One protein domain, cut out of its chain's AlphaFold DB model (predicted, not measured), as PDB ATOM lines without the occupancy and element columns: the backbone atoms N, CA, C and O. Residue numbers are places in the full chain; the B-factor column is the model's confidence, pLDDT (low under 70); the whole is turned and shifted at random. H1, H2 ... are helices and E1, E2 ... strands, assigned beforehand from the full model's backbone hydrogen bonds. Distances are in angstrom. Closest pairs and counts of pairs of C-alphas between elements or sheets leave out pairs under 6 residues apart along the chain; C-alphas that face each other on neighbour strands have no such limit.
ATOM      1  N   ASP A   3     -38.648 -23.534  41.513       95.44
ATOM      2  CA  ASP A   3     -38.211 -23.952  40.180       95.44
ATOM      3  C   ASP A   3     -37.462 -25.291  40.205       95.44
ATOM      4  O   ASP A   3     -36.721 -25.591  41.148       95.44
ATOM      5  N   GLY A   4     -37.686 -26.089  39.159       94.31
ATOM      6  CA  GLY A   4     -37.020 -27.367  38.910       94.31
ATOM      7  C   GLY A   4     -37.238 -28.464  39.956       94.31
ATOM      8  O   GLY A   4     -36.330 -29.250  40.191       94.31
ATOM      9  N   TYR A   5     -38.403 -28.528  40.611       91.81
ATOM     10  CA  TYR A   5     -38.660 -29.517  41.676       91.81
ATOM     11  C   TYR A   5     -39.485 -30.736  41.234       91.81
ATOM     12  O   TYR A   5     -39.618 -31.693  42.000       91.81
ATOM     13  N   TRP A   6     -40.093 -30.717  40.041       91.06
ATOM     14  CA  TRP A   6     -40.855 -31.860  39.526       91.06
ATOM     15  C   TRP A   6     -40.592 -32.114  38.042       91.06
ATOM     16  O   TRP A   6     -40.438 -31.184  37.254       91.06
ATOM     17  N   CYS A   7     -40.529 -33.393  37.668       92.06
ATOM     18  CA  CYS A   7     -40.301 -33.814  36.289       92.06
ATOM     19  C   CYS A   7     -41.583 -33.696  35.471       92.06
ATOM     20  O   CYS A   7     -42.639 -34.189  35.881       92.06
ATOM     21  N   ARG A   8     -41.476 -33.112  34.281       88.38
ATOM     22  CA  ARG A   8     -42.501 -33.237  33.243       88.38
ATOM     23  C   ARG A   8     -42.336 -34.552  32.482       88.38
ATOM     24  O   ARG A   8     -41.339 -35.261  32.617       88.38
ATOM     25  N   ALA A   9     -43.337 -34.892  31.673       90.19
ATOM     26  CA  ALA A   9     -43.269 -36.070  30.817       90.19
ATOM     27  C   ALA A   9     -42.043 -35.994  29.888       90.19
ATOM     28  O   ALA A   9     -41.856 -35.000  29.190       90.19
ATOM     29  N   GLY A  10     -41.220 -37.045  29.893       92.44
ATOM     30  CA  GLY A  10     -39.982 -37.117  29.109       92.44
ATOM     31  C   GLY A  10     -38.744 -36.524  29.791       92.44
ATOM     32  O   GLY A  10     -37.645 -36.673  29.259       92.44
ATOM     33  N   GLU A  11     -38.881 -35.902  30.964       94.12
ATOM     34  CA  GLU A  11     -37.745 -35.391  31.736       94.12
ATOM     35  C   GLU A  11     -37.164 -36.450  32.675       94.12
ATOM     36  O   GLU A  11     -37.855 -37.354  33.149       94.12
ATOM     37  N   ARG A  12     -35.868 -36.303  32.967       90.88
ATOM     38  CA  ARG A  12     -35.190 -37.030  34.045       90.88
ATOM     39  C   ARG A  12     -35.155 -36.177  35.305       90.88
ATOM     40  O   ARG A  12     -35.218 -34.953  35.212       90.88
ATOM     41  N   ALA A  13     -34.989 -36.820  36.459       86.56
ATOM     42  CA  ALA A  13     -34.904 -36.142  37.752       86.56
ATOM     43  C   ALA A  13     -33.801 -35.078  37.781       86.56
ATOM     44  O   ALA A  13     -34.029 -33.973  38.267       86.56
ATOM     45  N   GLU A  14     -32.648 -35.375  37.180       88.75
ATOM     46  CA  GLU A  14     -31.514 -34.445  37.089       88.75
ATOM     47  C   GLU A  14     -31.826 -33.175  36.274       88.75
ATOM     48  O   GLU A  14     -31.179 -32.149  36.466       88.75
ATOM     49  N   ASN A  15     -32.826 -33.238  35.385       91.06
ATOM     50  CA  ASN A  15     -33.199 -32.179  34.444       91.06
ATOM     51  C   ASN A  15     -34.646 -31.700  34.656       91.06
ATOM     52  O   ASN A  15     -35.286 -31.233  33.712       91.06
ATOM     53  N   ALA A  16     -35.187 -31.853  35.867       92.19
ATOM     54  CA  ALA A  16     -36.545 -31.429  36.182       92.19
ATOM     55  C   ALA A  16     -36.728 -29.928  35.899       92.19
ATOM     56  O   ALA A  16     -36.014 -29.097  36.463       92.19
ATOM     57  N   SER A  17     -37.701 -29.574  35.052       93.44
ATOM     58  CA  SER A  17     -38.014 -28.170  34.717       93.44
ATOM     59  C   SER A  17     -39.328 -27.674  35.326       93.44
ATOM     60  O   SER A  17     -39.705 -26.510  35.175       93.44
ATOM     61  N   GLY A  18     -40.078 -28.552  35.989       93.25
ATOM     62  CA  GLY A  18     -41.355 -28.205  36.586       93.25
ATOM     63  C   GLY A  18     -41.198 -27.279  37.795       93.25
ATOM     64  O   GLY A  18     -40.415 -27.548  38.709       93.25
ATOM     65  N   GLY A  19     -42.014 -26.223  37.831       93.81
ATOM     66  CA  GLY A  19     -42.067 -25.259  38.928       93.81
ATOM     67  C   GLY A  19     -43.485 -24.930  39.405       93.81
ATOM     68  O   GLY A  19     -44.465 -25.494  38.913       93.81
ATOM     69  N   HIS A  20     -43.571 -24.006  40.368       93.44
ATOM     70  CA  HIS A  20     -44.801 -23.479  40.979       93.44
ATOM     71  C   HIS A  20     -44.643 -22.005  41.340       93.44
ATOM     72  O   HIS A  20     -43.621 -21.585  41.894       93.44
ATOM     73  N   ILE A  21     -45.667 -21.213  41.038       95.25
ATOM     74  CA  ILE A  21     -45.739 -19.788  41.366       95.25
ATOM     75  C   ILE A  21     -46.852 -19.598  42.389       95.25
ATOM     76  O   ILE A  21     -47.935 -20.157  42.248       95.25
ATOM     77  N   ASP A  22     -46.567 -18.808  43.419       95.38
ATOM     78  CA  ASP A  22     -47.495 -18.514  44.504       95.38
ATOM     79  C   ASP A  22     -47.165 -17.148  45.115       95.38
ATOM     80  O   ASP A  22     -46.058 -16.633  44.921       95.38
ATOM     81  N   LEU A  23     -48.108 -16.599  45.879       96.19
ATOM     82  CA  LEU A  23     -47.891 -15.439  46.739       96.19
ATOM     83  C   LEU A  23     -47.542 -15.903  48.154       96.19
ATOM     84  O   LEU A  23     -48.029 -16.928  48.632       96.19
ATOM     85  N   TRP A  24     -46.708 -15.127  48.838       95.31
ATOM     86  CA  TRP A  24     -46.296 -15.388  50.213       95.31
ATOM     87  C   TRP A  24     -46.444 -14.124  51.050       95.31
ATOM     88  O   TRP A  24     -46.034 -13.048  50.626       95.31
ATOM     89  N   ASN A  25     -47.026 -14.263  52.240       94.81
ATOM     90  CA  ASN A  25     -47.337 -13.137  53.123       94.81
ATOM     91  C   ASN A  25     -46.413 -13.030  54.350       94.81
ATOM     92  O   ASN A  25     -46.808 -12.450  55.356       94.81
ATOM     93  N   GLY A  26     -45.237 -13.660  54.326       93.81
ATOM     94  CA  GLY A  26     -44.341 -13.741  55.487       93.81
ATOM     95  C   GLY A  26     -44.543 -14.987  56.358       93.81
ATOM     96  O   GLY A  26     -43.612 -15.421  57.028       93.81
ATOM     97  N   ALA A  27     -45.727 -15.608  56.317       93.25
ATOM     98  CA  ALA A  27     -46.046 -16.780  57.139       93.25
ATOM     99  C   ALA A  27     -46.452 -18.007  56.313       93.25
ATOM    100  O   ALA A  27     -46.086 -19.133  56.648       93.25
ATOM    101  N   ARG A  28     -47.214 -17.819  55.230       94.25
ATOM    102  CA  ARG A  28     -47.757 -18.923  54.427       94.25
ATOM    103  C   ARG A  28     -47.977 -18.548  52.966       94.25
ATOM    104  O   ARG A  28     -48.009 -17.372  52.609       94.25
ATOM    105  N   LEU A  29     -48.153 -19.582  52.145       95.75
ATOM    106  CA  LEU A  29     -48.609 -19.463  50.762       95.75
ATOM    107  C   LEU A  29     -50.120 -19.183  50.691       95.75
ATOM    108  O   LEU A  29     -50.844 -19.263  51.699       95.75
ATOM    109  N   THR A  30     -50.603 -18.865  49.492       95.56
ATOM    110  CA  THR A  30     -52.013 -18.546  49.251       95.56
ATOM    111  C   THR A  30     -52.915 -19.740  49.567       95.56
ATOM    112  O   THR A  30     -52.644 -20.878  49.194       95.56
ATOM    113  N   ILE A  31     -54.044 -19.473  50.227       94.81
ATOM    114  CA  ILE A  31     -55.130 -20.444  50.391       94.81
ATOM    115  C   ILE A  31     -56.321 -19.891  49.623       94.81
ATOM    116  O   ILE A  31     -56.965 -18.953  50.080       94.81
ATOM    117  N   SER A  32     -56.577 -20.452  48.446       92.12
ATOM    118  CA  SER A  32     -57.671 -20.030  47.560       92.12
ATOM    119  C   SER A  32     -58.822 -21.036  47.484       92.12
ATOM    120  O   SER A  32     -59.887 -20.705  46.976       92.12
ATOM    121  N   ASN A  33     -58.632 -22.263  47.982       92.06
ATOM    122  CA  ASN A  33     -59.657 -23.306  48.037       92.06
ATOM    123  C   ASN A  33     -59.326 -24.348  49.135       92.06
ATOM    124  O   ASN A  33     -58.203 -24.345  49.657       92.06
ATOM    125  N   PRO A  34     -60.265 -25.251  49.490       93.38
ATOM    126  CA  PRO A  34     -60.048 -26.246  50.544       93.38
ATOM    127  C   PRO A  34     -58.870 -27.202  50.297       93.38
ATOM    128  O   PRO A  34     -58.164 -27.544  51.243       93.38
ATOM    129  N   LEU A  35     -58.599 -27.601  49.048       90.31
ATOM    130  CA  LEU A  35     -57.453 -28.466  48.731       90.31
ATOM    131  C   LEU A  35     -56.121 -27.743  48.983       90.31
ATOM    132  O   LEU A  35     -55.211 -28.309  49.590       90.31
ATOM    133  N   ASN A  36     -56.031 -26.465  48.607       91.56
ATOM    134  CA  ASN A  36     -54.877 -25.617  48.900       91.56
ATOM    135  C   ASN A  36     -54.701 -25.411  50.410       91.56
ATOM    136  O   ASN A  36     -53.571 -25.432  50.897       91.56
ATOM    137  N   ALA A  37     -55.795 -25.286  51.172       94.69
ATOM    138  CA  ALA A  37     -55.735 -25.213  52.633       94.69
ATOM    139  C   ALA A  37     -55.101 -26.477  53.233       94.69
ATOM    140  O   ALA A  37     -54.184 -26.376  54.047       94.69
ATOM    141  N   LEU A  38     -55.529 -27.663  52.782       95.19
ATOM    142  CA  LEU A  38     -54.950 -28.937  53.218       95.19
ATOM    143  C   LEU A  38     -53.462 -29.037  52.868       95.19
ATOM    144  O   LEU A  38     -52.671 -29.470  53.702       95.19
ATOM    145  N   ALA A  39     -53.065 -28.599  51.673       94.38
ATOM    146  CA  ALA A  39     -51.669 -28.622  51.254       94.38
ATOM    147  C   ALA A  39     -50.789 -27.654  52.068       94.38
ATOM    148  O   ALA A  39     -49.657 -27.991  52.418       94.38
ATOM    149  N   VAL A  40     -51.276 -26.448  52.381       95.44
ATOM    150  CA  VAL A  40     -50.542 -25.469  53.203       95.44
ATOM    151  C   VAL A  40     -50.426 -25.958  54.646       95.44
ATOM    152  O   VAL A  40     -49.318 -26.043  55.172       95.44
ATOM    153  N   MET A  41     -51.542 -26.344  55.266       95.50
ATOM    154  CA  MET A  41     -51.550 -26.825  56.652       95.50
ATOM    155  C   MET A  41     -50.779 -28.136  56.798       95.50
ATOM    156  O   MET A  41     -50.018 -28.296  57.746       95.50
ATOM    157  N   GLY A  42     -50.903 -29.046  55.830       95.62
ATOM    158  CA  GLY A  42     -50.130 -30.282  55.783       95.62
ATOM    159  C   GLY A  42     -48.628 -30.012  55.821       95.62
ATOM    160  O   GLY A  42     -47.933 -30.612  56.637       95.62
ATOM    161  N   ARG A  43     -48.131 -29.059  55.020       94.12
ATOM    162  CA  ARG A  43     -46.709 -28.675  55.032       94.12
ATOM    163  C   ARG A  43     -46.280 -28.037  56.350       94.12
ATOM    164  O   ARG A  43     -45.214 -28.387  56.847       94.12
ATOM    165  N   LEU A  44     -47.106 -27.167  56.937       92.44
ATOM    166  CA  LEU A  44     -46.835 -26.575  58.256       92.44
ATOM    167  C   LEU A  44     -46.747 -27.642  59.360       92.44
ATOM    168  O   LEU A  44     -45.931 -27.518  60.266       92.44
ATOM    169  N   LEU A  45     -47.532 -28.717  59.250       95.12
ATOM    170  CA  LEU A  45     -47.523 -29.865  60.165       95.12
ATOM    171  C   LEU A  45     -46.473 -30.935  59.797       95.12
ATOM    172  O   LEU A  45     -46.504 -32.042  60.327       95.12
ATOM    173  N   GLY A  46     -45.550 -30.636  58.877       94.25
ATOM    174  CA  GLY A  46     -44.442 -31.520  58.499       94.25
ATOM    175  C   GLY A  46     -44.743 -32.514  57.372       94.25
ATOM    176  O   GLY A  46     -43.833 -33.195  56.896       94.25
ATOM    177  N   ARG A  47     -45.979 -32.577  56.861       96.06
ATOM    178  CA  ARG A  47     -46.333 -33.396  55.692       96.06
ATOM    179  C   ARG A  47     -45.994 -32.665  54.395       96.06
ATOM    180  O   ARG A  47     -46.835 -32.017  53.767       96.06
ATOM    181  N   ARG A  48     -44.734 -32.797  53.985       93.88
ATOM    182  CA  ARG A  48     -44.174 -32.054  52.848       93.88
ATOM    183  C   ARG A  48     -44.814 -32.390  51.495       93.88
ATOM    184  O   ARG A  48     -44.937 -31.502  50.657       93.88
ATOM    185  N   SER A  49     -45.296 -33.620  51.302       93.94
ATOM    186  CA  SER A  49     -45.990 -34.053  50.081       93.94
ATOM    187  C   SER A  49     -47.142 -35.030  50.353       93.94
ATOM    188  O   SER A  49     -47.204 -35.701  51.388       93.94
ATOM    189  N   PHE A  50     -48.070 -35.116  49.400       94.62
ATOM    190  CA  PHE A  50     -49.143 -36.106  49.356       94.62
ATOM    191  C   PHE A  50     -49.519 -36.387  47.901       94.62
ATOM    192  O   PHE A  50     -49.946 -35.475  47.205       94.62
ATOM    193  N   ARG A  51     -49.368 -37.635  47.434       92.38
ATOM    194  CA  ARG A  51     -49.687 -38.065  46.052       92.38
ATOM    195  C   ARG A  51     -49.219 -37.053  44.973       92.38
ATOM    196  O   ARG A  51     -50.056 -36.566  44.204       92.38
ATOM    197  N   PRO A  52     -47.917 -36.698  44.930       88.44
ATOM    198  CA  PRO A  52     -47.401 -35.720  43.971       88.44
ATOM    199  C   PRO A  52     -47.719 -36.145  42.530       88.44
ATOM    200  O   PRO A  52     -47.708 -37.332  42.214       88.44
ATOM    201  N   GLY A  53     -48.046 -35.176  41.672       82.94
ATOM    202  CA  GLY A  53     -48.451 -35.426  40.282       82.94
ATOM    203  C   GLY A  53     -49.913 -35.853  40.091       82.94
ATOM    204  O   GLY A  53     -50.341 -36.045  38.959       82.94
ATOM    205  N   SER A  54     -50.700 -35.981  41.166       86.56
ATOM    206  CA  SER A  54     -52.146 -36.227  41.078       86.56
ATOM    207  C   SER A  54     -52.962 -34.941  41.234       86.56
ATOM    208  O   SER A  54     -52.532 -34.003  41.900       86.56
ATOM    209  N   ALA A  55     -54.182 -34.922  40.686       85.81
ATOM    210  CA  ALA A  55     -55.083 -33.765  40.749       85.81
ATOM    211  C   ALA A  55     -55.495 -33.351  42.178       85.81
ATOM    212  O   ALA A  55     -55.907 -32.217  42.394       85.81
ATOM    213  N   MET A  56     -55.397 -34.264  43.152       87.75
ATOM    214  CA  MET A  56     -55.747 -34.022  44.562       87.75
ATOM    215  C   MET A  56     -54.524 -34.034  45.492       87.75
ATOM    216  O   MET A  56     -54.669 -34.089  46.714       87.75
ATOM    217  N   GLY A  57     -53.318 -34.054  44.925       90.94
ATOM    218  CA  GLY A  57     -52.073 -34.121  45.674       90.94
ATOM    219  C   GLY A  57     -51.323 -32.797  45.733       90.94
ATOM    220  O   GLY A  57     -51.658 -31.829  45.057       90.94
ATOM    221  N   TRP A  58     -50.258 -32.776  46.526       92.62
ATOM    222  CA  TRP A  58     -49.279 -31.698  46.535       92.62
ATOM    223  C   TRP A  58     -47.859 -32.246  46.631       92.62
ATOM    224  O   TRP A  58     -47.596 -33.274  47.260       92.62
ATOM    225  N   SER A  59     -46.929 -31.531  46.009       92.31
ATOM    226  CA  SER A  59     -45.507 -31.867  46.019       92.31
ATOM    227  C   SER A  59     -44.759 -31.139  47.134       92.31
ATOM    228  O   SER A  59     -45.213 -30.101  47.637       92.31
ATOM    229  N   ASP A  60     -43.595 -31.685  47.487       93.44
ATOM    230  CA  ASP A  60     -42.640 -31.028  48.376       93.44
ATOM    231  C   ASP A  60     -41.962 -29.874  47.630       93.44
ATOM    232  O   ASP A  60     -41.185 -30.092  46.704       93.44
ATOM    233  N   LEU A  61     -42.287 -28.642  48.024       94.38
ATOM    234  CA  LEU A  61     -41.700 -27.432  47.442       94.38
ATOM    235  C   LEU A  61     -40.252 -27.214  47.905       94.38
ATOM    236  O   LEU A  61     -39.520 -26.462  47.268       94.38
ATOM    237  N   GLY A  62     -39.830 -27.875  48.990       92.81
ATOM    238  CA  GLY A  62     -38.452 -27.849  49.480       92.81
ATOM    239  C   GLY A  62     -37.462 -28.550  48.550       92.81
ATOM    240  O   GLY A  62     -36.268 -28.295  48.649       92.81
ATOM    241  N   ASN A  63     -37.947 -29.364  47.606       92.75
ATOM    242  CA  ASN A  63     -37.123 -29.984  46.565       92.75
ATOM    243  C   ASN A  63     -36.795 -29.031  45.401       92.75
ATOM    244  O   ASN A  63     -36.260 -29.468  44.388       92.75
ATOM    245  N   ALA A  64     -37.151 -27.746  45.496       94.88
ATOM    246  CA  ALA A  64     -36.799 -26.763  44.481       94.88
ATOM    247  C   ALA A  64     -35.292 -26.547  44.392       94.88
ATOM    248  O   ALA A  64     -34.643 -26.177  45.368       94.88
ATOM    249  N   ASN A  65     -34.765 -26.694  43.176       94.50
ATOM    250  CA  ASN A  65     -33.381 -26.373  42.840       94.50
ATOM    251  C   ASN A  65     -33.108 -24.870  42.967       94.50
ATOM    252  O   ASN A  65     -31.979 -24.447  43.219       94.50
ATOM    253  N   ARG A  66     -34.144 -24.044  42.775       95.31
ATOM    254  CA  ARG A  66     -34.071 -22.590  42.917       95.31
ATOM    255  C   ARG A  66     -35.385 -22.029  43.443       95.31
ATOM    256  O   ARG A  66     -36.466 -22.449  43.032       95.31
ATOM    257  N   ILE A  67     -35.286 -21.018  44.304       96.56
ATOM    258  CA  ILE A  67     -36.419 -20.184  44.706       96.56
ATOM    259  C   ILE A  67     -36.146 -18.759  44.236       96.56
ATOM    260  O   ILE A  67     -35.150 -18.149  44.615       96.56
ATOM    261  N   LEU A  68     -37.033 -18.237  43.396       96.75
ATOM    262  CA  LEU A  68     -37.014 -16.849  42.947       96.75
ATOM    263  C   LEU A  68     -38.086 -16.068  43.710       96.75
ATOM    264  O   LEU A  68     -39.243 -16.499  43.755       96.75
TER     265      LEU A  68
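This is residues 3 to 68 of the 73 residues of an uncharacterized protein of Burkholderia multivorans CGD1 (UniProt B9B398). Little regular structure is here: one helix, H1, lies toward one end, two short strands, E1 and E2, lie close together toward the other, and long loops make up the rest. The loop of residues 45 to 68 leads from H1 back to the neighbourhood of E1. The printed part has 66 residues, with two named strands and then one named helix along the chain; the class is mixed, with only 18 residues in named elements. It is compact, with a radius of gyration of the C-alphas of 12.2 A, and rounded, spanning 31 by 25 by 20 A.

H1, residues 34 to 44, has every O i to N i+4 pair within hydrogen-bond range. It is apart from E1, residues 3 to 6, and from E2, residues 18 to 20. The closest C-alphas of E1 and E2, those of Asp 3 and Gly 19, are 4.3 A apart. Each strand pairs with no named strand.

H1 is 15.3 A long, from C-alpha 34 at (-60.048, -26.246, 50.544) to C-alpha 44 at (-46.835, -26.575, 58.256). E1 begins at C-alpha 3, (-38.211, -23.952, 40.180), and measures 8.4 A; E2 measures 7.3 A.

The C-alphas farthest apart, of Gly 10 and Gly 26, are 35.5 A apart. Both links, E1 to E2 and E2 to H1, are long. The printed part has no cut, and no printed residue is under 70 in pLDDT.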